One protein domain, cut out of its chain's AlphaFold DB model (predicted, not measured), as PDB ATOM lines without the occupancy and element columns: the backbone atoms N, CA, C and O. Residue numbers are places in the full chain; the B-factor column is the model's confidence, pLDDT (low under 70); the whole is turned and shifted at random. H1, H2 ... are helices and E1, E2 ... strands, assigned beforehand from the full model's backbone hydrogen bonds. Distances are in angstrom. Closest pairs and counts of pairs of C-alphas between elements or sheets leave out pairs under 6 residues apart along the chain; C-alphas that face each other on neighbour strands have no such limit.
ATOM      1  N   PRO A  19     248.229 235.442 230.899       93.00
ATOM      2  CA  PRO A  19     248.248 236.879 231.092       93.00
ATOM      3  C   PRO A  19     247.008 237.499 230.462       93.00
ATOM      4  O   PRO A  19     246.712 237.267 229.287       93.00
ATOM      5  N   ILE A  20     246.290 238.285 231.258       95.19
ATOM      6  CA  ILE A  20     245.080 238.979 230.837       95.19
ATOM      7  C   ILE A  20     245.176 240.477 231.107       95.19
ATOM      8  O   ILE A  20     245.892 240.928 232.001       95.19
ATOM      9  N   VAL A  21     244.385 241.242 230.370       96.38
ATOM     10  CA  VAL A  21     244.036 242.630 230.685       96.38
ATOM     11  C   VAL A  21     242.536 242.731 230.912       96.38
ATOM     12  O   VAL A  21     241.768 241.968 230.321       96.38
ATOM     13  N   LEU A  22     242.108 243.666 231.754       97.62
ATOM     14  CA  LEU A  22     240.692 243.992 231.891       97.62
ATOM     15  C   LEU A  22     240.351 245.092 230.887       97.62
ATOM     16  O   LEU A  22     240.986 246.135 230.891       97.62
ATOM     17  N   GLY A  23     239.406 244.849 229.989       96.12
ATOM     18  CA  GLY A  23     238.949 245.812 228.991       96.12
ATOM     19  C   GLY A  23     237.567 246.384 229.311       96.12
ATOM     20  O   GLY A  23     236.970 246.037 230.335       96.12
ATOM     21  N   PRO A  24     237.019 247.227 228.418       96.19
ATOM     22  CA  PRO A  24     235.753 247.917 228.636       96.19
ATOM     23  C   PRO A  24     234.614 246.964 229.019       96.19
ATOM     24  O   PRO A  24     234.445 245.903 228.399       96.19
ATOM     25  N   LYS A  25     233.792 247.391 229.989       94.50
ATOM     26  CA  LYS A  25     232.725 246.587 230.624       94.50
ATOM     27  C   LYS A  25     233.257 245.382 231.416       94.50
ATOM     28  O   LYS A  25     232.639 244.319 231.388       94.50
ATOM     29  N   ASP A  26     234.417 245.542 232.051       94.75
ATOM     30  CA  ASP A  26     235.064 244.534 232.903       94.75
ATOM     31  C   ASP A  26     235.308 243.191 232.198       94.75
ATOM     32  O   ASP A  26     235.274 242.118 232.805       94.75
ATOM     33  N   ARG A  27     235.536 243.227 230.879       93.25
ATOM     34  CA  ARG A  27     235.751 242.009 230.091       93.25
ATOM     35  C   ARG A  27     237.227 241.622 230.107       93.25
ATOM     36  O   ARG A  27     238.049 242.453 229.733       93.25
ATOM     37  N   PRO A  28     237.593 240.388 230.489       93.31
ATOM     38  CA  PRO A  28     238.979 239.942 230.434       93.31
ATOM     39  C   PRO A  28     239.390 239.594 228.996       93.31
ATOM     40  O   PRO A  28     238.650 238.921 228.280       93.31
ATOM     41  N   PHE A  29     240.592 240.004 228.597       92.75
ATOM     42  CA  PHE A  29     241.204 239.667 227.308       92.75
ATOM     43  C   PHE A  29     242.552 238.994 227.546       92.75
ATOM     44  O   PHE A  29     243.403 239.560 228.230       92.75
ATOM     45  N   ALA A  30     242.754 237.800 226.984       91.75
ATOM     46  CA  ALA A  30     244.064 237.158 226.974       91.75
ATOM     47  C   ALA A  30     245.001 237.913 226.023       91.75
ATOM     48  O   ALA A  30     244.604 238.263 224.914       91.75
ATOM     49  N   VAL A  31     246.232 238.167 226.467       90.31
ATOM     50  CA  VAL A  31     247.245 238.886 225.668       90.31
ATOM     51  C   VAL A  31     248.468 238.029 225.348       90.31
ATOM     52  O   VAL A  31     249.283 238.398 224.510       90.31
ATOM     53  N   ASP A  32     248.581 236.854 225.968       85.88
ATOM     54  CA  ASP A  32     249.600 235.850 225.663       85.88
ATOM     55  C   ASP A  32     249.111 234.449 226.085       85.88
ATOM     56  O   ASP A  32     248.050 234.290 226.687       85.88
ATOM     57  N   HIS A  33     249.883 233.412 225.764       85.00
ATOM     58  CA  HIS A  33     249.649 232.017 226.139       85.00
ATOM     59  C   HIS A  33     248.353 231.411 225.569       85.00
ATOM     60  O   HIS A  33     247.840 230.426 226.099       85.00
ATOM     61  N   HIS A  34     247.865 231.919 224.433       84.75
ATOM     62  CA  HIS A  34     246.678 231.399 223.739       84.75
ATOM     63  C   HIS A  34     246.744 229.883 223.477       84.75
ATOM     64  O   HIS A  34     245.762 229.180 223.684       84.75
ATOM     65  N   HIS A  35     247.917 229.350 223.115       82.25
ATOM     66  CA  HIS A  35     248.117 227.904 222.923       82.25
ATOM     67  C   HIS A  35     247.976 227.097 224.215       82.25
ATOM     68  O   HIS A  35     247.439 225.994 224.190       82.25
ATOM     69  N   VAL A  36     248.423 227.648 225.348       83.38
ATOM     70  CA  VAL A  36     248.263 227.016 226.668       83.38
ATOM     71  C   VAL A  36     246.787 227.005 227.051       83.38
ATOM     72  O   VAL A  36     246.267 225.970 227.459       83.38
ATOM     73  N   ALA A  37     246.094 228.126 226.842       85.81
ATOM     74  CA  ALA A  37     244.659 228.235 227.074       85.81
ATOM     75  C   ALA A  37     243.865 227.239 226.210       85.81
ATOM     76  O   ALA A  37     243.032 226.499 226.732       85.81
ATOM     77  N   MET A  38     244.192 227.145 224.916       85.56
ATOM     78  CA  MET A  38     243.605 226.177 223.986       85.56
ATOM     79  C   MET A  38     243.859 224.729 224.396       85.56
ATOM     80  O   MET A  38     242.935 223.915 224.393       85.56
ATOM     81  N   ALA A  39     245.103 224.388 224.737       84.62
ATOM     82  CA  ALA A  39     245.465 223.041 225.160       84.62
ATOM     83  C   ALA A  39     244.742 222.649 226.456       84.62
ATOM     84  O   ALA A  39     244.214 221.543 226.547       84.62
ATOM     85  N   SER A  40     244.663 223.569 227.423       83.88
ATOM     86  CA  SER A  40     243.946 223.356 228.683       83.88
ATOM     87  C   SER A  40     242.449 223.130 228.450       83.88
ATOM     88  O   SER A  40     241.892 222.151 228.942       83.88
ATOM     89  N   GLN A  41     241.813 223.960 227.615       84.75
ATOM     90  CA  GLN A  41     240.399 223.803 227.270       84.75
ATOM     91  C   GLN A  41     240.129 222.468 226.555       84.75
ATOM     92  O   GLN A  41     239.180 221.763 226.890       84.75
ATOM     93  N   ARG A  42     240.985 222.074 225.601       85.00
ATOM     94  CA  ARG A  42     240.879 220.778 224.897       85.00
ATOM     95  C   ARG A  42     241.082 219.575 225.819       85.00
ATOM     96  O   ARG A  42     240.538 218.512 225.538       85.00
ATOM     97  N   ALA A  43     241.836 219.737 226.904       86.19
ATOM     98  CA  ALA A  43     241.999 218.721 227.938       86.19
ATOM     99  C   ALA A  43     240.783 218.611 228.885       86.19
ATOM    100  O   ALA A  43     240.795 217.772 229.780       86.19
ATOM    101  N   GLY A  44     239.738 219.426 228.686       86.81
ATOM    102  CA  GLY A  44     238.521 219.420 229.503       86.81
ATOM    103  C   GLY A  44     238.609 220.280 230.764       86.81
ATOM    104  O   GLY A  44     237.784 220.124 231.660       86.81
ATOM    105  N   ASN A  45     239.599 221.174 230.863       85.44
ATOM    106  CA  ASN A  45     239.686 222.099 231.986       85.44
ATOM    107  C   ASN A  45     238.806 223.329 231.734       85.44
ATOM    108  O   ASN A  45     239.116 224.164 230.883       85.44
ATOM    109  N   ASP A  46     237.761 223.491 232.543       82.94
ATOM    110  CA  ASP A  46     236.857 224.651 232.471       82.94
ATOM    111  C   ASP A  46     237.444 225.923 233.108       82.94
ATOM    112  O   ASP A  46     236.853 227.003 233.044       82.94
ATOM    113  N   ARG A  47     238.590 225.804 233.790       86.50
ATOM    114  CA  ARG A  47     239.254 226.899 234.505       86.50
ATOM    115  C   ARG A  47     240.750 226.874 234.244       86.50
ATOM    116  O   ARG A  47     241.355 225.809 234.159       86.50
ATOM    117  N   ALA A  48     241.343 228.060 234.191       86.44
ATOM    118  CA  ALA A  48     242.781 228.246 234.094       86.44
ATOM    119  C   ALA A  48     243.227 229.374 235.038       86.44
ATOM    120  O   ALA A  48     242.470 230.331 235.236       86.44
ATOM    121  N   PRO A  49     244.430 229.283 235.627       91.25
ATOM    122  CA  PRO A  49     245.005 230.400 236.359       91.25
ATOM    123  C   PRO A  49     245.237 231.582 235.411       91.25
ATOM    124  O   PRO A  49     245.662 231.406 234.268       91.25
ATOM    125  N   VAL A  50     244.977 232.794 235.894       93.00
ATOM    126  CA  VAL A  50     245.209 234.038 235.150       93.00
ATOM    127  C   VAL A  50     246.067 234.993 235.964       93.00
ATOM    128  O   VAL A  50     246.059 234.953 237.194       93.00
ATOM    129  N   ILE A  51     246.786 235.871 235.272       95.38
ATOM    130  CA  ILE A  51     247.490 237.003 235.877       95.38
ATOM    131  C   ILE A  51     247.031 238.294 235.205       95.38
ATOM    132  O   ILE A  51     247.108 238.426 233.986       95.38
ATOM    133  N   LEU A  52     246.528 239.241 235.999       96.31
ATOM    134  CA  LEU A  52     246.111 240.551 235.504       96.31
ATOM    135  C   LEU A  52     247.343 241.436 235.298       96.31
ATOM    136  O   LEU A  52     248.033 241.768 236.260       96.31
ATOM    137  N   LEU A  53     247.611 241.820 234.052       95.94
ATOM    138  CA  LEU A  53     248.725 242.704 233.708       95.94
ATOM    139  C   LEU A  53     248.358 244.182 233.837       95.94
ATOM    140  O   LEU A  53     249.198 245.002 234.205       95.94
ATOM    141  N   SER A  54     247.129 244.549 233.476       97.12
ATOM    142  CA  SER A  54     246.650 245.932 233.500       97.12
ATOM    143  C   SER A  54     245.128 245.994 233.469       97.12
ATOM    144  O   SER A  54     244.474 245.114 232.905       97.12
ATOM    145  N   ASP A  55     244.587 247.062 234.049       97.81
ATOM    146  CA  ASP A  55     243.163 247.381 234.047       97.81
ATOM    147  C   ASP A  55     242.889 248.576 233.118       97.81
ATOM    148  O   ASP A  55     243.401 249.675 233.326       97.81
ATOM    149  N   PHE A  56     242.104 248.326 232.073       97.69
ATOM    150  CA  PHE A  56     241.612 249.281 231.079       97.69
ATOM    151  C   PHE A  56     240.076 249.306 231.036       97.69
ATOM    152  O   PHE A  56     239.490 249.721 230.035       97.69
ATOM    153  N   SER A  57     239.404 248.856 232.098       97.38
ATOM    154  CA  SER A  57     237.937 248.809 232.193       97.38
ATOM    155  C   SER A  57     237.261 250.166 231.962       97.38
ATOM    156  O   SER A  57     236.135 250.211 231.462       97.38
ATOM    157  N   SER A  58     237.963 251.262 232.272       97.06
ATOM    158  CA  SER A  58     237.490 252.639 232.113       97.06
ATOM    159  C   SER A  58     237.747 253.261 230.737       97.06
ATOM    160  O   SER A  58     237.283 254.376 230.505       97.06
ATOM    161  N   MET A  59     238.509 252.609 229.852       97.62
ATOM    162  CA  MET A  59     238.791 253.135 228.510       97.62
ATOM    163  C   MET A  59     237.558 253.039 227.614       97.62
ATOM    164  O   MET A  59     236.724 252.138 227.758       97.62
ATOM    165  N   ASP A  60     237.462 253.935 226.634       96.06
ATOM    166  CA  ASP A  60     236.532 253.710 225.536       96.06
ATOM    167  C   ASP A  60     237.016 252.538 224.650       96.06
ATOM    168  O   ASP A  60     238.205 252.202 224.638       96.06
ATOM    169  N   PRO A  61     236.117 251.869 223.906       93.81
ATOM    170  CA  PRO A  61     236.505 250.723 223.088       93.81
ATOM    171  C   PRO A  61     237.583 251.009 222.035       93.81
ATOM    172  O   PRO A  61     238.387 250.123 221.763       93.81
ATOM    173  N   ALA A  62     237.607 252.195 221.424       93.62
ATOM    174  CA  ALA A  62     238.593 252.522 220.397       93.62
ATOM    175  C   ALA A  62     239.972 252.768 221.019       93.62
ATOM    176  O   ALA A  62     240.964 252.211 220.543       93.62
ATOM    177  N   GLU A  63     240.028 253.526 222.117       95.88
ATOM    178  CA  GLU A  63     241.251 253.731 222.897       95.88
ATOM    179  C   GLU A  63     241.821 252.402 223.404       95.88
ATOM    180  O   GLU A  63     243.025 252.165 223.292       95.88
ATOM    181  N   PHE A  64     240.963 251.502 223.895       96.12
ATOM    182  CA  PHE A  64     241.366 250.178 224.361       96.12
ATOM    183  C   PHE A  64     242.100 249.379 223.275       96.12
ATOM    184  O   PHE A  64     243.207 248.894 223.510       96.12
ATOM    185  N   TRP A  65     241.523 249.260 222.077       94.38
ATOM    186  CA  TRP A  65     242.140 248.469 221.010       94.38
ATOM    187  C   TRP A  65     243.445 249.081 220.499       94.38
ATOM    188  O   TRP A  65     244.440 248.368 220.376       94.38
ATOM    189  N   LEU A  66     243.479 250.401 220.290       94.19
ATOM    190  CA  LEU A  66     244.710 251.106 219.912       94.19
ATOM    191  C   LEU A  66     245.802 250.930 220.971       94.19
ATOM    192  O   LEU A  66     246.977 250.763 220.658       94.19
ATOM    193  N   THR A  67     245.412 250.924 222.242       95.75
ATOM    194  CA  THR A  67     246.315 250.690 223.364       95.75
ATOM    195  C   THR A  67     246.915 249.281 223.335       95.75
ATOM    196  O   THR A  67     248.117 249.131 223.572       95.75
ATOM    197  N   LEU A  68     246.122 248.247 223.034       94.50
ATOM    198  CA  LEU A  68     246.634 246.879 222.893       94.50
ATOM    199  C   LEU A  68     247.566 246.733 221.689       94.50
ATOM    200  O   LEU A  68     248.614 246.095 221.807       94.50
ATOM    201  N   GLU A  69     247.222 247.343 220.556       91.75
ATOM    202  CA  GLU A  69     248.046 247.323 219.346       91.75
ATOM    203  C   GLU A  69     249.401 248.008 219.585       91.75
ATOM    204  O   GLU A  69     250.452 247.414 219.329       91.75
ATOM    205  N   ASN A  70     249.395 249.198 220.198       91.88
ATOM    206  CA  ASN A  70     250.606 249.945 220.554       91.88
ATOM    207  C   ASN A  70     251.505 249.192 221.545       91.88
ATOM    208  O   ASN A  70     252.729 249.318 221.496       91.88
ATOM    209  N   ARG A  71     250.915 248.392 222.441       91.31
ATOM    210  CA  ARG A  71     251.655 247.525 223.372       91.31
ATOM    211  C   ARG A  71     252.084 246.189 222.764       91.31
ATOM    212  O   ARG A  71     252.733 245.412 223.458       91.31
ATOM    213  N   GLN A  72     251.749 245.917 221.500       90.12
ATOM    214  CA  GLN A  72     251.969 244.619 220.851       90.12
ATOM    215  C   GLN A  72     251.324 243.463 221.650       90.12
ATOM    216  O   GLN A  72     251.857 242.358 221.708       90.12
ATOM    217  N   TRP A  73     250.180 243.721 222.294       90.75
ATOM    218  CA  TRP A  73     249.401 242.749 223.081       90.75
ATOM    219  C   TRP A  73     248.286 242.077 222.279       90.75
ATOM    220  O   TRP A  73     247.498 241.301 222.814       90.75
ATOM    221  N   MET A  74     248.222 242.373 220.986       88.62
ATOM    222  CA  MET A  74     247.309 241.751 220.046       88.62
ATOM    223  C   MET A  74     247.984 241.565 218.693       88.62
ATOM    224  O   MET A  74     248.920 242.285 218.343       88.62
ATOM    225  N   HIS A  75     247.473 240.610 217.924       87.81
ATOM    226  CA  HIS A  75     247.914 240.336 216.565       87.81
ATOM    227  C   HIS A  75     246.682 240.265 215.646       87.81
ATOM    228  O   HIS A  75     246.173 239.172 215.404       87.81
ATOM    229  N   PRO A  76     246.148 241.417 215.190       89.69
ATOM    230  CA  PRO A  76     244.934 241.487 214.376       89.69
ATOM    231  C   PRO A  76     245.240 241.149 212.915       89.69
ATOM    232  O   PRO A  76     245.049 241.972 212.029       89.69
ATOM    233  N   TYR A  77     245.769 239.958 212.662       88.75
ATOM    234  CA  TYR A  77     246.082 239.492 211.319       88.75
ATOM    235  C   TYR A  77     245.457 238.123 211.094       88.75
ATOM    236  O   TYR A  77     245.348 237.314 212.018       88.75
ATOM    237  N   ASP A  78     245.024 237.872 209.865       86.56
ATOM    238  CA  ASP A  78     244.504 236.568 209.475       86.56
ATOM    239  C   ASP A  78     245.637 235.556 209.202       86.56
ATOM    240  O   ASP A  78     246.832 235.862 209.270       86.56
ATOM    241  N   ALA A  79     245.268 234.329 208.829       80.75
ATOM    242  CA  ALA A  79     246.231 233.292 208.458       80.75
ATOM    243  C   ALA A  79     247.025 233.593 207.172       80.75
ATOM    244  O   ALA A  79     247.921 232.821 206.842       80.75
ATOM    245  N   ASN A  80     246.719 234.668 206.438       81.94
ATOM    246  CA  ASN A  80     247.500 235.166 205.307       81.94
ATOM    247  C   ASN A  80     248.394 236.358 205.691       81.94
ATOM    248  O   ASN A  80     249.144 236.838 204.843       81.94
ATOM    249  N   GLY A  81     248.377 236.804 206.951       84.50
ATOM    250  CA  GLY A  81     249.130 237.972 207.404       84.50
ATOM    251  C   GLY A  81     248.511 239.305 206.976       84.50
ATOM    252  O   GLY A  81     249.217 240.310 206.934       84.50
ATOM    253  N   GLU A  82     247.218 239.336 206.653       88.88
ATOM    254  CA  GLU A  82     246.487 240.558 206.313       88.88
ATOM    255  C   GLU A  82     245.872 241.175 207.569       88.88
ATOM    256  O   GLU A  82     245.202 240.473 208.331       88.88
ATOM    257  N   HIS A  83     246.086 242.480 207.781       91.12
ATOM    258  CA  HIS A  83     245.530 243.200 208.934       91.12
ATOM    259  C   HIS A  83     244.002 243.180 208.886       91.12
ATOM    260  O   HIS A  83     243.395 243.410 207.840       91.12
ATOM    261  N   GLN A  84     243.391 242.889 210.028       92.62
ATOM    262  CA  GLN A  84     241.957 242.740 210.196       92.62
ATOM    263  C   GLN A  84     241.407 243.839 211.109       92.62
ATOM    264  O   GLN A  84     242.069 244.258 212.064       92.62
ATOM    265  N   PRO A  85     240.160 244.287 210.881       91.44
ATOM    266  CA  PRO A  85     239.518 245.220 211.794       91.44
ATOM    267  C   PRO A  85     239.376 244.594 213.188       91.44
ATOM    268  O   PRO A  85     239.113 243.400 213.319       91.44
ATOM    269  N   PHE A  86     239.446 245.405 214.245       89.44
ATOM    270  CA  PHE A  86     239.326 244.910 215.627       89.44
ATOM    271  C   PHE A  86     238.005 244.184 215.912       89.44
ATOM    272  O   PHE A  86     237.936 243.336 216.796       89.44
ATOM    273  N   THR A  87     236.952 244.466 215.142       88.31
ATOM    274  CA  THR A  87     235.670 243.752 215.227       88.31
ATOM    275  C   THR A  87     235.736 242.305 214.740       88.31
ATOM    276  O   THR A  87     234.808 241.551 215.005       88.31
ATOM    277  N   ALA A  88     236.794 241.925 214.021       88.94
ATOM    278  CA  ALA A  88     237.063 240.551 213.610       88.94
ATOM    279  C   ALA A  88     237.885 239.771 214.652       88.94
ATOM    280  O   ALA A  88     238.134 238.582 214.456       88.94
ATOM    281  N   MET A  89     238.308 240.410 215.754       85.50
ATOM    282  CA  MET A  89     239.002 239.703 216.827       85.50
ATOM    283  C   MET A  89     238.074 238.643 217.437       85.50
ATOM    284  O   MET A  89     236.940 238.974 217.802       85.50
ATOM    285  N   PRO A  90     238.535 237.387 217.567       86.38
ATOM    286  CA  PRO A  90     237.719 236.309 218.105       86.38
ATOM    287  C   PRO A  90     237.278 236.626 219.535       86.38
ATOM    288  O   PRO A  90     238.058 237.127 220.349       86.38
ATOM    289  N   ALA A  91     236.018 236.321 219.845       85.75
ATOM    290  CA  ALA A  91     235.470 236.521 221.182       85.75
ATOM    291  C   ALA A  91     235.943 235.421 222.138       85.75
ATOM    292  O   ALA A  91     236.039 235.635 223.350       85.75
ATOM    293  N   HIS A  92     236.251 234.247 221.589       83.81
ATOM    294  CA  HIS A  92     236.690 233.093 222.342       83.81
ATOM    295  C   HIS A  92     238.012 232.538 221.820       83.81
ATOM    296  O   HIS A  92     238.265 232.470 220.623       83.81
TER     297      HIS A  92
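This is residues 19 to 92 of the 171 residues of an uncharacterized protein of Paraburkholderia bryophila (UniProt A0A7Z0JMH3). A small sheet of three short strands, E2, E1 and E3, lies at one edge of a flat domain, with helix H2 grazing it near one end and helix H1 out beyond the other end. A long unnamed stretch, residues 71 to 92, leaves H2, loops out away from the sheet around residue 80 and folds back. The printed part has 74 residues, with two named helices and three named strands in the order E1, E2, H1, E3, H2; the sheet's order is E2, E1, E3, mixed. The class is mixed, helices and strands, although under half of the residues are in named elements. The whole is compact, with a radius of gyration of the C-alphas of 13.0 A, and spans 35 by 33 by 17 A.

The inner strand of the sheet is E1, residues 19 to 23. E2, residues 27 to 30, is an edge strand and antiparallel to E1 at 149 degrees; the two form a hairpin. N 23 and O 27 are 2.8 A apart and N 21 and O 29 are 2.9 A apart, within hydrogen-bond range. The other edge strand is E3, residues 50 to 55, parallel to E1 at 40 degrees. Across this pair N 53 and O 20 are 2.8 A apart, within hydrogen-bond range, and the C-alphas of Leu 22 and Asp 55, which face each other, are 4.7 A apart. H2, residues 61 to 70, is on the sheet but only grazes it, with its residues 61 to 68. The closest C-alphas of E1 and H2 are those of Gly 23 and Phe 64, 6.8 A apart. H1, residues 34 to 42, is not on the sheet, with 3 pairs of C-alphas within 10 A. H1 is apart from E1 and from H2. In H1 and H2 every O i to N i+4 pair is within hydrogen-bond range.

E1 begins at C-alpha 19, at (248.248, 236.879, 231.092), and is 13.1 A long. E2 is 10.1 A long and E3 13.5 A. H1 begins at C-alpha 34, at (246.678, 231.399, 223.739), and is 12.2 A long. H2, the longest helix, is 14.3 A long and ends at C-alpha 70, at (250.606, 249.945, 220.554).

The two C-alphas farthest apart are those of Ala 43 and Asp 60, 35.5 A. The printed part, residues 19 to 92, has no cut. The links E1 to E2, E2 to H1 and E3 to H2 are tight, H1 to E3 is short, and no link is long. The C-alphas of residues 71 to 92 lie 6 to 20 A from the mean of all C-alphas. The mean pLDDT of the printed part is 90.5, and no printed residue is under 70.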